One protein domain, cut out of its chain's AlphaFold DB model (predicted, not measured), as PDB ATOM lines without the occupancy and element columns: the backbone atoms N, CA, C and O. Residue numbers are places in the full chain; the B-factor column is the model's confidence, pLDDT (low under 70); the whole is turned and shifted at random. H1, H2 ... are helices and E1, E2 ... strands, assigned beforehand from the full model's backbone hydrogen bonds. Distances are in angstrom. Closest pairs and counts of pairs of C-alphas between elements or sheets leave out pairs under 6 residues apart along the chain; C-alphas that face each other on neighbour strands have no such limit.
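This is residues 14 to 73 of the 74 residues of an uncharacterized protein of Nitrososphaeria archaeon (UniProt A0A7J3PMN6). A long helix, H1, makes a helical hairpin with the shorter H2, which folds back beside the last part of H1; a short helix, H3, turns off from H2 at one end of the whole, and a small two-stranded hairpin, E1 and E2, lies at the other end, beyond the first residues of H1. The shape is flat and drawn out, with few contacts between its parts: residues 16 to 21, in the strand hairpin, stick out free. The printed part has 60 residues with two named strands and three named helices, in the order E1, E2, H1, H2, H3; the sheet E1 - E2 is antiparallel, and the class is mostly helix. The whole is loose, with a radius of gyration of the C-alphas of 14.9 A, and its spans are 45 by 24 by 11 A.

E1 is residues 14 to 17, 9.4 A from first to last C-alpha, and begins at C-alpha 14 at (18.106, -15.762, 43.087). E2 is residues 20 to 24, 11.4 A long. H1, residues 26 to 46, is the longest helix, 30.8 A from C-alpha 26 at (18.848, -20.673, 33.999) to C-alpha 46 at (2.583, 0.135, 18.236). H2 is residues 50 to 61, 16.2 A long. H3 is residues 65 to 72, 10.6 A long, and ends at C-alpha 72 at (14.009, -6.127, 4.684).

E1 and E2 form a hairpin of antiparallel strands, their directions at 144 degrees. The C-alphas of Lys 16 and Arg 21 face each other at 5.8 A, and N 20 and O 17 are within hydrogen-bond range at 3.4 A. E2 and H1 are near each other, with 6 pairs of C-alphas within 10 A. H1 touches H2 with residues 40 to 45 alone; the closest C-alphas are those of Val 41 and Ala 53, 5.1 A apart. The two helices run opposite ways at a shallow tilt of 18 degrees, a helical hairpin. H2 touches H3 with residues 54 to 58 alone; the closest C-alphas are those of Ser 58 and Leu 65, 5.2 A apart. H2 and H3 are about perpendicular, at 73 degrees. H1 and H3 are apart, and E1 is apart from H1, H2 and H3. In H1, H2 and H3 every O i to N i+4 pair is within hydrogen-bond range.

The two C-alphas farthest apart are those of Ala 19 and Glu 73, at 47.2 A. The printed part has no cut, and its four links, E1 to E2, E2 to H1, H1 to H2 and H2 to H3, are tight. The mean pLDDT of the printed part is 75.1; residues 14 to 31 are under 70, and E2 has a mean of 47.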
ATOM      1  N   ILE A  14      19.266 -16.330  42.397       51.34
ATOM      2  CA  ILE A  14      18.106 -15.762  43.087       51.34
ATOM      3  C   ILE A  14      18.060 -14.278  42.737       51.34
ATOM      4  O   ILE A  14      18.837 -13.489  43.275       51.34
ATOM      5  N   VAL A  15      17.152 -13.893  41.844       50.81
ATOM      6  CA  VAL A  15      16.894 -12.485  41.526       50.81
ATOM      7  C   VAL A  15      15.800 -11.983  42.471       50.81
ATOM      8  O   VAL A  15      14.691 -12.516  42.490       50.81
ATOM      9  N   LYS A  16      16.112 -10.982  43.301       44.22
ATOM     10  CA  LYS A  16      15.121 -10.324  44.166       44.22
ATOM     11  C   LYS A  16      14.448  -9.189  43.395       44.22
ATOM     12  O   LYS A  16      15.055  -8.139  43.214       44.22
ATOM     13  N   ALA A  17      13.193  -9.384  43.002       48.00
ATOM     14  CA  ALA A  17      12.315  -8.319  42.527       48.00
ATOM     15  C   ALA A  17      11.285  -8.006  43.630       48.00
ATOM     16  O   ALA A  17      10.234  -8.641  43.723       48.00
ATOM     17  N   GLY A  18      11.614  -7.076  44.532       58.62
ATOM     18  CA  GLY A  18      10.725  -6.688  45.637       58.62
ATOM     19  C   GLY A  18      10.388  -7.839  46.602       58.62
ATOM     20  O   GLY A  18      11.283  -8.539  47.078       58.62
ATOM     21  N   ALA A  19       9.098  -8.026  46.914       41.25
ATOM     22  CA  ALA A  19       8.596  -9.027  47.870       41.25
ATOM     23  C   ALA A  19       8.501 -10.464  47.310       41.25
ATOM     24  O   ALA A  19       8.185 -11.393  48.054       41.25
ATOM     25  N   PHE A  20       8.794 -10.672  46.023       38.25
ATOM     26  CA  PHE A  20       8.679 -11.974  45.370       38.25
ATOM     27  C   PHE A  20      10.064 -12.587  45.131       38.25
ATOM     28  O   PHE A  20      10.929 -12.010  44.470       38.25
ATOM     29  N   ARG A  21      10.285 -13.789  45.678       43.84
ATOM     30  CA  ARG A  21      11.449 -14.623  45.351       43.84
ATOM     31  C   ARG A  21      11.084 -15.492  44.157       43.84
ATOM     32  O   ARG A  21      10.518 -16.569  44.331       43.84
ATOM     33  N   LEU A  22      11.398 -15.026  42.954       47.72
ATOM     34  CA  LEU A  22      11.299 -15.872  41.771       47.72
ATOM     35  C   LEU A  22      12.448 -16.886  41.814       47.72
ATOM     36  O   LEU A  22      13.625 -16.523  41.861       47.72
ATOM     37  N   ASN A  23      12.094 -18.167  41.871       52.09
ATOM     38  CA  ASN A  23      13.049 -19.267  41.847       52.09
ATOM     39  C   ASN A  23      13.328 -19.592  40.377       52.09
ATOM     40  O   ASN A  23      12.683 -20.449  39.785       52.09
ATOM     41  N   VAL A  24      14.208 -18.803  39.769       53.25
ATOM     42  CA  VAL A  24      14.434 -18.796  38.322       53.25
ATOM     43  C   VAL A  24      15.550 -19.792  38.004       53.25
ATOM     44  O   VAL A  24      16.697 -19.604  38.420       53.25
ATOM     45  N   THR A  25      15.238 -20.879  37.296       59.97
ATOM     46  CA  THR A  25      16.290 -21.715  36.702       59.97
ATOM     47  C   THR A  25      16.945 -20.961  35.540       59.97
ATOM     48  O   THR A  25      16.403 -19.979  35.037       59.97
ATOM     49  N   ARG A  26      18.130 -21.381  35.079       59.75
ATOM     50  CA  ARG A  26      18.848 -20.673  33.999       59.75
ATOM     51  C   ARG A  26      17.980 -20.462  32.745       59.75
ATOM     52  O   ARG A  26      18.103 -19.432  32.095       59.75
ATOM     53  N   TYR A  27      17.091 -21.406  32.440       58.28
ATOM     54  CA  TYR A  27      16.151 -21.320  31.319       58.28
ATOM     55  C   TYR A  27      15.049 -20.284  31.549       58.28
ATOM     56  O   TYR A  27      14.780 -19.478  30.659       58.28
ATOM     57  N   ASP A  28      14.489 -20.234  32.757       62.72
ATOM     58  CA  ASP A  28      13.477 -19.239  33.131       62.72
ATOM     59  C   ASP A  28      14.046 -17.814  33.062       62.72
ATOM     60  O   ASP A  28      13.347 -16.868  32.711       62.72
ATOM     61  N   TYR A  29      15.343 -17.651  33.345       66.75
ATOM     62  CA  TYR A  29      16.011 -16.350  33.300       66.75
ATOM     63  C   TYR A  29      16.093 -15.810  31.871       66.75
ATOM     64  O   TYR A  29      15.773 -14.648  31.621       66.75
ATOM     65  N   TYR A  30      16.468 -16.669  30.919       68.19
ATOM     66  CA  TYR A  30      16.454 -16.300  29.507       68.19
ATOM     67  C   TYR A  30      15.032 -16.039  29.009       68.19
ATOM     68  O   TYR A  30      14.834 -15.076  28.275       68.19
ATOM     69  N   ALA A  31      14.042 -16.822  29.452       69.44
ATOM     70  CA  ALA A  31      12.644 -16.595  29.095       69.44
ATOM     71  C   ALA A  31      12.154 -15.211  29.553       69.44
ATOM     72  O   ALA A  31      11.601 -14.469  28.748       69.44
ATOM     73  N   VAL A  32      12.440 -14.813  30.799       75.56
ATOM     74  CA  VAL A  32      12.073 -13.485  31.329       75.56
ATOM     75  C   VAL A  32      12.715 -12.356  30.521       75.56
ATOM     76  O   VAL A  32      12.035 -11.393  30.166       75.56
ATOM     77  N   ILE A  33      14.005 -12.477  30.199       80.44
ATOM     78  CA  ILE A  33      14.716 -11.476  29.395       80.44
ATOM     79  C   ILE A  33      14.100 -11.371  27.995       80.44
ATOM     80  O   ILE A  33      13.773 -10.272  27.551       80.44
ATOM     81  N   ILE A  34      13.893 -12.504  27.319       80.69
ATOM     82  CA  ILE A  34      13.307 -12.548  25.973       80.69
ATOM     83  C   ILE A  34      11.895 -11.946  25.980       80.69
ATOM     84  O   ILE A  34      11.568 -11.157  25.097       80.69
ATOM     85  N   SER A  35      11.075 -12.251  26.991       79.75
ATOM     86  CA  SER A  35       9.728 -11.686  27.124       79.75
ATOM     87  C   SER A  35       9.737 -10.171  27.336       79.75
ATOM     88  O   SER A  35       8.941  -9.472  26.709       79.75
ATOM     89  N   ALA A  36      10.642  -9.642  28.167       84.06
ATOM     90  CA  ALA A  36      10.772  -8.199  28.375       84.06
ATOM     91  C   ALA A  36      11.154  -7.471  27.074       84.06
ATOM     92  O   ALA A  36      10.590  -6.426  26.746       84.06
ATOM     93  N   PHE A  37      12.064  -8.058  26.296       83.81
ATOM     94  CA  PHE A  37      12.475  -7.514  25.008       83.81
ATOM     95  C   PHE A  37      11.389  -7.602  23.935       83.81
ATOM     96  O   PHE A  37      11.159  -6.622  23.230       83.81
ATOM     97  N   ALA A  38      10.677  -8.727  23.840       83.88
ATOM     98  CA  ALA A  38       9.532  -8.860  22.944       83.88
ATOM     99  C   ALA A  38       8.465  -7.796  23.255       83.88
ATOM    100  O   ALA A  38       7.959  -7.143  22.344       83.88
ATOM    101  N   GLY A  39       8.188  -7.561  24.543       86.38
ATOM    102  CA  GLY A  39       7.289  -6.496  24.984       86.38
ATOM    103  C   GLY A  39       7.750  -5.105  24.543       86.38
ATOM    104  O   GLY A  39       6.944  -4.327  24.036       86.38
ATOM    105  N   ALA A  40       9.045  -4.805  24.669       88.06
ATOM    106  CA  ALA A  40       9.612  -3.533  24.228       88.06
ATOM    107  C   ALA A  40       9.508  -3.334  22.705       88.06
ATOM    108  O   ALA A  40       9.114  -2.258  22.263       88.06
ATOM    109  N   VAL A  41       9.787  -4.369  21.904       89.06
ATOM    110  CA  VAL A  41       9.639  -4.311  20.438       89.06
ATOM    111  C   VAL A  41       8.180  -4.079  20.044       89.06
ATOM    112  O   VAL A  41       7.902  -3.202  19.231       89.06
ATOM    113  N   ILE A  42       7.235  -4.809  20.645       88.12
ATOM    114  CA  ILE A  42       5.799  -4.637  20.374       88.12
ATOM    115  C   ILE A  42       5.351  -3.215  20.724       88.12
ATOM    116  O   ILE A  42       4.683  -2.569  19.920       88.12
ATOM    117  N   TYR A  43       5.743  -2.710  21.897       93.06
ATOM    118  CA  TYR A  43       5.420  -1.350  22.321       93.06
ATOM    119  C   TYR A  43       5.950  -0.300  21.336       93.06
ATOM    120  O   TYR A  43       5.199   0.577  20.908       93.06
ATOM    121  N   LEU A  44       7.222  -0.408  20.937       91.69
ATOM    122  CA  LEU A  44       7.841   0.526  19.995       91.69
ATOM    123  C   LEU A  44       7.128   0.505  18.638       91.69
ATOM    124  O   LEU A  44       6.765   1.568  18.133       91.69
ATOM    125  N   THR A  45       6.818  -0.683  18.114       89.81
ATOM    126  CA  THR A  45       6.055  -0.851  16.871       89.81
ATOM    127  C   THR A  45       4.666  -0.214  16.956       89.81
ATOM    128  O   THR A  45       4.290   0.546  16.066       89.81
ATOM    129  N   LEU A  46       3.917  -0.452  18.040       91.12
ATOM    130  CA  LEU A  46       2.583   0.135  18.236       91.12
ATOM    131  C   LEU A  46       2.622   1.659  18.406       91.12
ATOM    132  O   LEU A  46       1.686   2.346  18.010       91.12
ATOM    133  N   SER A  47       3.709   2.194  18.962       93.56
ATOM    134  CA  SER A  47       3.925   3.640  19.089       93.56
ATOM    135  C   SER A  47       4.383   4.321  17.789       93.56
ATOM    136  O   SER A  47       4.645   5.521  17.793       93.56
ATOM    137  N   GLY A  48       4.514   3.573  16.685       92.06
ATOM    138  CA  GLY A  48       5.005   4.083  15.401       92.06
ATOM    139  C   GLY A  48       6.520   4.319  15.355       92.06
ATOM    140  O   GLY A  48       7.037   4.812  14.357       92.06
ATOM    141  N   ARG A  49       7.253   3.941  16.409       92.31
ATOM    142  CA  ARG A  49       8.712   4.092  16.530       92.31
ATOM    143  C   ARG A  49       9.440   2.886  15.932       92.31
ATOM    144  O   ARG A  49      10.151   2.157  16.623       92.31
ATOM    145  N   LEU A  50       9.224   2.654  14.637       88.06
ATOM    146  CA  LEU A  50       9.756   1.485  13.924       88.06
ATOM    147  C   LEU A  50      11.290   1.463  13.873       88.06
ATOM    148  O   LEU A  50      11.880   0.396  14.015       88.06
ATOM    149  N   GLU A  51      11.939   2.620  13.738       87.81
ATOM    150  CA  GLU A  51      13.407   2.713  13.745       87.81
ATOM    151  C   GLU A  51      13.995   2.207  15.068       87.81
ATOM    152  O   GLU A  51      14.892   1.367  15.073       87.81
ATOM    153  N   ASP A  52      13.423   2.631  16.197       87.62
ATOM    154  CA  ASP A  52      13.860   2.187  17.522       87.62
ATOM    155  C   ASP A  52      13.606   0.687  17.734       87.62
ATOM    156  O   ASP A  52      14.421  -0.006  18.350       87.62
ATOM    157  N   ALA A  53      12.500   0.158  17.198       88.31
ATOM    158  CA  ALA A  53      12.204  -1.272  17.235       88.31
ATOM    159  C   ALA A  53      13.233  -2.089  16.431       88.31
ATOM    160  O   ALA A  53      13.673  -3.150  16.884       88.31
ATOM    161  N   LEU A  54      13.657  -1.586  15.267       85.75
ATOM    162  CA  LEU A  54      14.686  -2.211  14.430       85.75
ATOM    163  C   LEU A  54      16.064  -2.163  15.093       85.75
ATOM    164  O   LEU A  54      16.762  -3.178  15.119       85.75
ATOM    165  N   VAL A  55      16.432  -1.029  15.696       87.38
ATOM    166  CA  VAL A  55      17.671  -0.898  16.477       87.38
ATOM    167  C   VAL A  55      17.673  -1.904  17.628       87.38
ATOM    168  O   VAL A  55      18.629  -2.668  17.769       87.38
ATOM    169  N   LEU A  56      16.590  -1.982  18.403       86.50
ATOM    170  CA  LEU A  56      16.477  -2.929  19.512       86.50
ATOM    171  C   LEU A  56      16.573  -4.387  19.034       86.50
ATOM    172  O   LEU A  56      17.282  -5.195  19.631       86.50
ATOM    173  N   THR A  57      15.919  -4.714  17.919       83.88
ATOM    174  CA  THR A  57      15.979  -6.049  17.303       83.88
ATOM    175  C   THR A  57      17.391  -6.394  16.810       83.88
ATOM    176  O   THR A  57      17.842  -7.533  16.961       83.88
ATOM    177  N   SER A  58      18.129  -5.419  16.272       84.19
ATOM    178  CA  SER A  58      19.520  -5.601  15.833       84.19
ATOM    179  C   SER A  58      20.455  -5.932  16.999       84.19
ATOM    180  O   SER A  58      21.206  -6.905  16.948       84.19
ATOM    181  N   LEU A  59      20.313  -5.212  18.117       81.50
ATOM    182  CA  LEU A  59      21.082  -5.457  19.339       81.50
ATOM    183  C   LEU A  59      20.817  -6.854  19.915       81.50
ATOM    184  O   LEU A  59      21.734  -7.494  20.424       81.50
ATOM    185  N   LEU A  60      19.577  -7.339  19.818       77.56
ATOM    186  CA  LEU A  60      19.173  -8.634  20.368       77.56
ATOM    187  C   LEU A  60      19.557  -9.823  19.504       77.56
ATOM    188  O   LEU A  60      19.919 -10.876  20.022       77.56
ATOM    189  N   SER A  61      19.453  -9.664  18.189       76.06
ATOM    190  CA  SER A  61      19.809 -10.716  17.238       76.06
ATOM    191  C   SER A  61      21.323 -10.851  17.060       76.06
ATOM    192  O   SER A  61      21.783 -11.860  16.530       76.06
ATOM    193  N   GLY A  62      22.100  -9.843  17.478       75.56
ATOM    194  CA  GLY A  62      23.527  -9.739  17.167       75.56
ATOM    195  C   GLY A  62      23.795  -9.485  15.679       75.56
ATOM    196  O   GLY A  62      24.944  -9.519  15.243       75.56
ATOM    197  N   VAL A  63      22.741  -9.242  14.895       76.00
ATOM    198  CA  VAL A  63      22.816  -8.902  13.477       76.00
ATOM    199  C   VAL A  63      22.882  -7.388  13.379       76.00
ATOM    200  O   VAL A  63      22.025  -6.689  13.912       76.00
ATOM    201  N   GLY A  64      23.904  -6.868  12.699       80.19
ATOM    202  CA  GLY A  64      24.044  -5.427  12.498       80.19
ATOM    203  C   GLY A  64      22.803  -4.827  11.834       80.19
ATOM    204  O   GLY A  64      22.222  -5.432  10.932       80.19
ATOM    205  N   LEU A  65      22.413  -3.622  12.259       80.06
ATOM    206  CA  LEU A  65      21.230  -2.920  11.747       80.06
ATOM    207  C   LEU A  65      21.220  -2.829  10.213       80.06
ATOM    208  O   LEU A  65      20.194  -3.055   9.586       80.06
ATOM    209  N   SER A  66      22.376  -2.567   9.607       79.25
ATOM    210  CA  SER A  66      22.559  -2.511   8.155       79.25
ATOM    211  C   SER A  66      22.283  -3.846   7.453       79.25
ATOM    212  O   SER A  66      21.688  -3.857   6.380       79.25
ATOM    213  N   GLU A  67      22.649  -4.976   8.059       81.12
ATOM    214  CA  GLU A  67      22.336  -6.312   7.528       81.12
ATOM    215  C   GLU A  67      20.846  -6.645   7.684       81.12
ATOM    216  O   GLU A  67      20.260  -7.288   6.817       81.12
ATOM    217  N   LEU A  68      20.219  -6.180   8.766       78.88
ATOM    218  CA  LEU A  68      18.777  -6.294   8.981       78.88
ATOM    219  C   LEU A  68      17.981  -5.507   7.936       78.88
ATOM    220  O   LEU A  68      17.060  -6.057   7.339       78.88
ATOM    221  N   LEU A  69      18.367  -4.256   7.677       82.44
ATOM    222  CA  LEU A  69      17.743  -3.414   6.656       82.44
ATOM    223  C   LEU A  69      17.910  -4.015   5.256       82.44
ATOM    224  O   LEU A  69      16.930  -4.117   4.529       82.44
ATOM    225  N   ARG A  70      19.105  -4.522   4.925       83.88
ATOM    226  CA  ARG A  70      19.360  -5.214   3.651       83.88
ATOM    227  C   ARG A  70      18.459  -6.437   3.440       83.88
ATOM    228  O   ARG A  70      18.127  -6.763   2.311       83.88
ATOM    229  N   ARG A  71      18.079  -7.140   4.512       79.94
ATOM    230  CA  ARG A  71      17.166  -8.300   4.449       79.94
ATOM    231  C   ARG A  71      15.689  -7.918   4.373       79.94
ATOM    232  O   ARG A  71      14.870  -8.775   4.059       79.94
ATOM    233  N   LEU A  72      15.360  -6.683   4.737       79.31
ATOM    234  CA  LEU A  72      14.009  -6.127   4.684       79.31
ATOM    235  C   LEU A  72      13.749  -5.369   3.374       79.31
ATOM    236  O   LEU A  72      12.595  -5.065   3.081       79.31
ATOM    237  N   GLU A  73      14.798  -5.074   2.604       75.88
ATOM    238  CA  GLU A  73      14.698  -4.559   1.240       75.88
ATOM    239  C   GLU A  73      14.158  -5.671   0.309       75.88
ATOM    240  O   GLU A  73      14.723  -6.769   0.305       75.88
TER     241      GLU A  73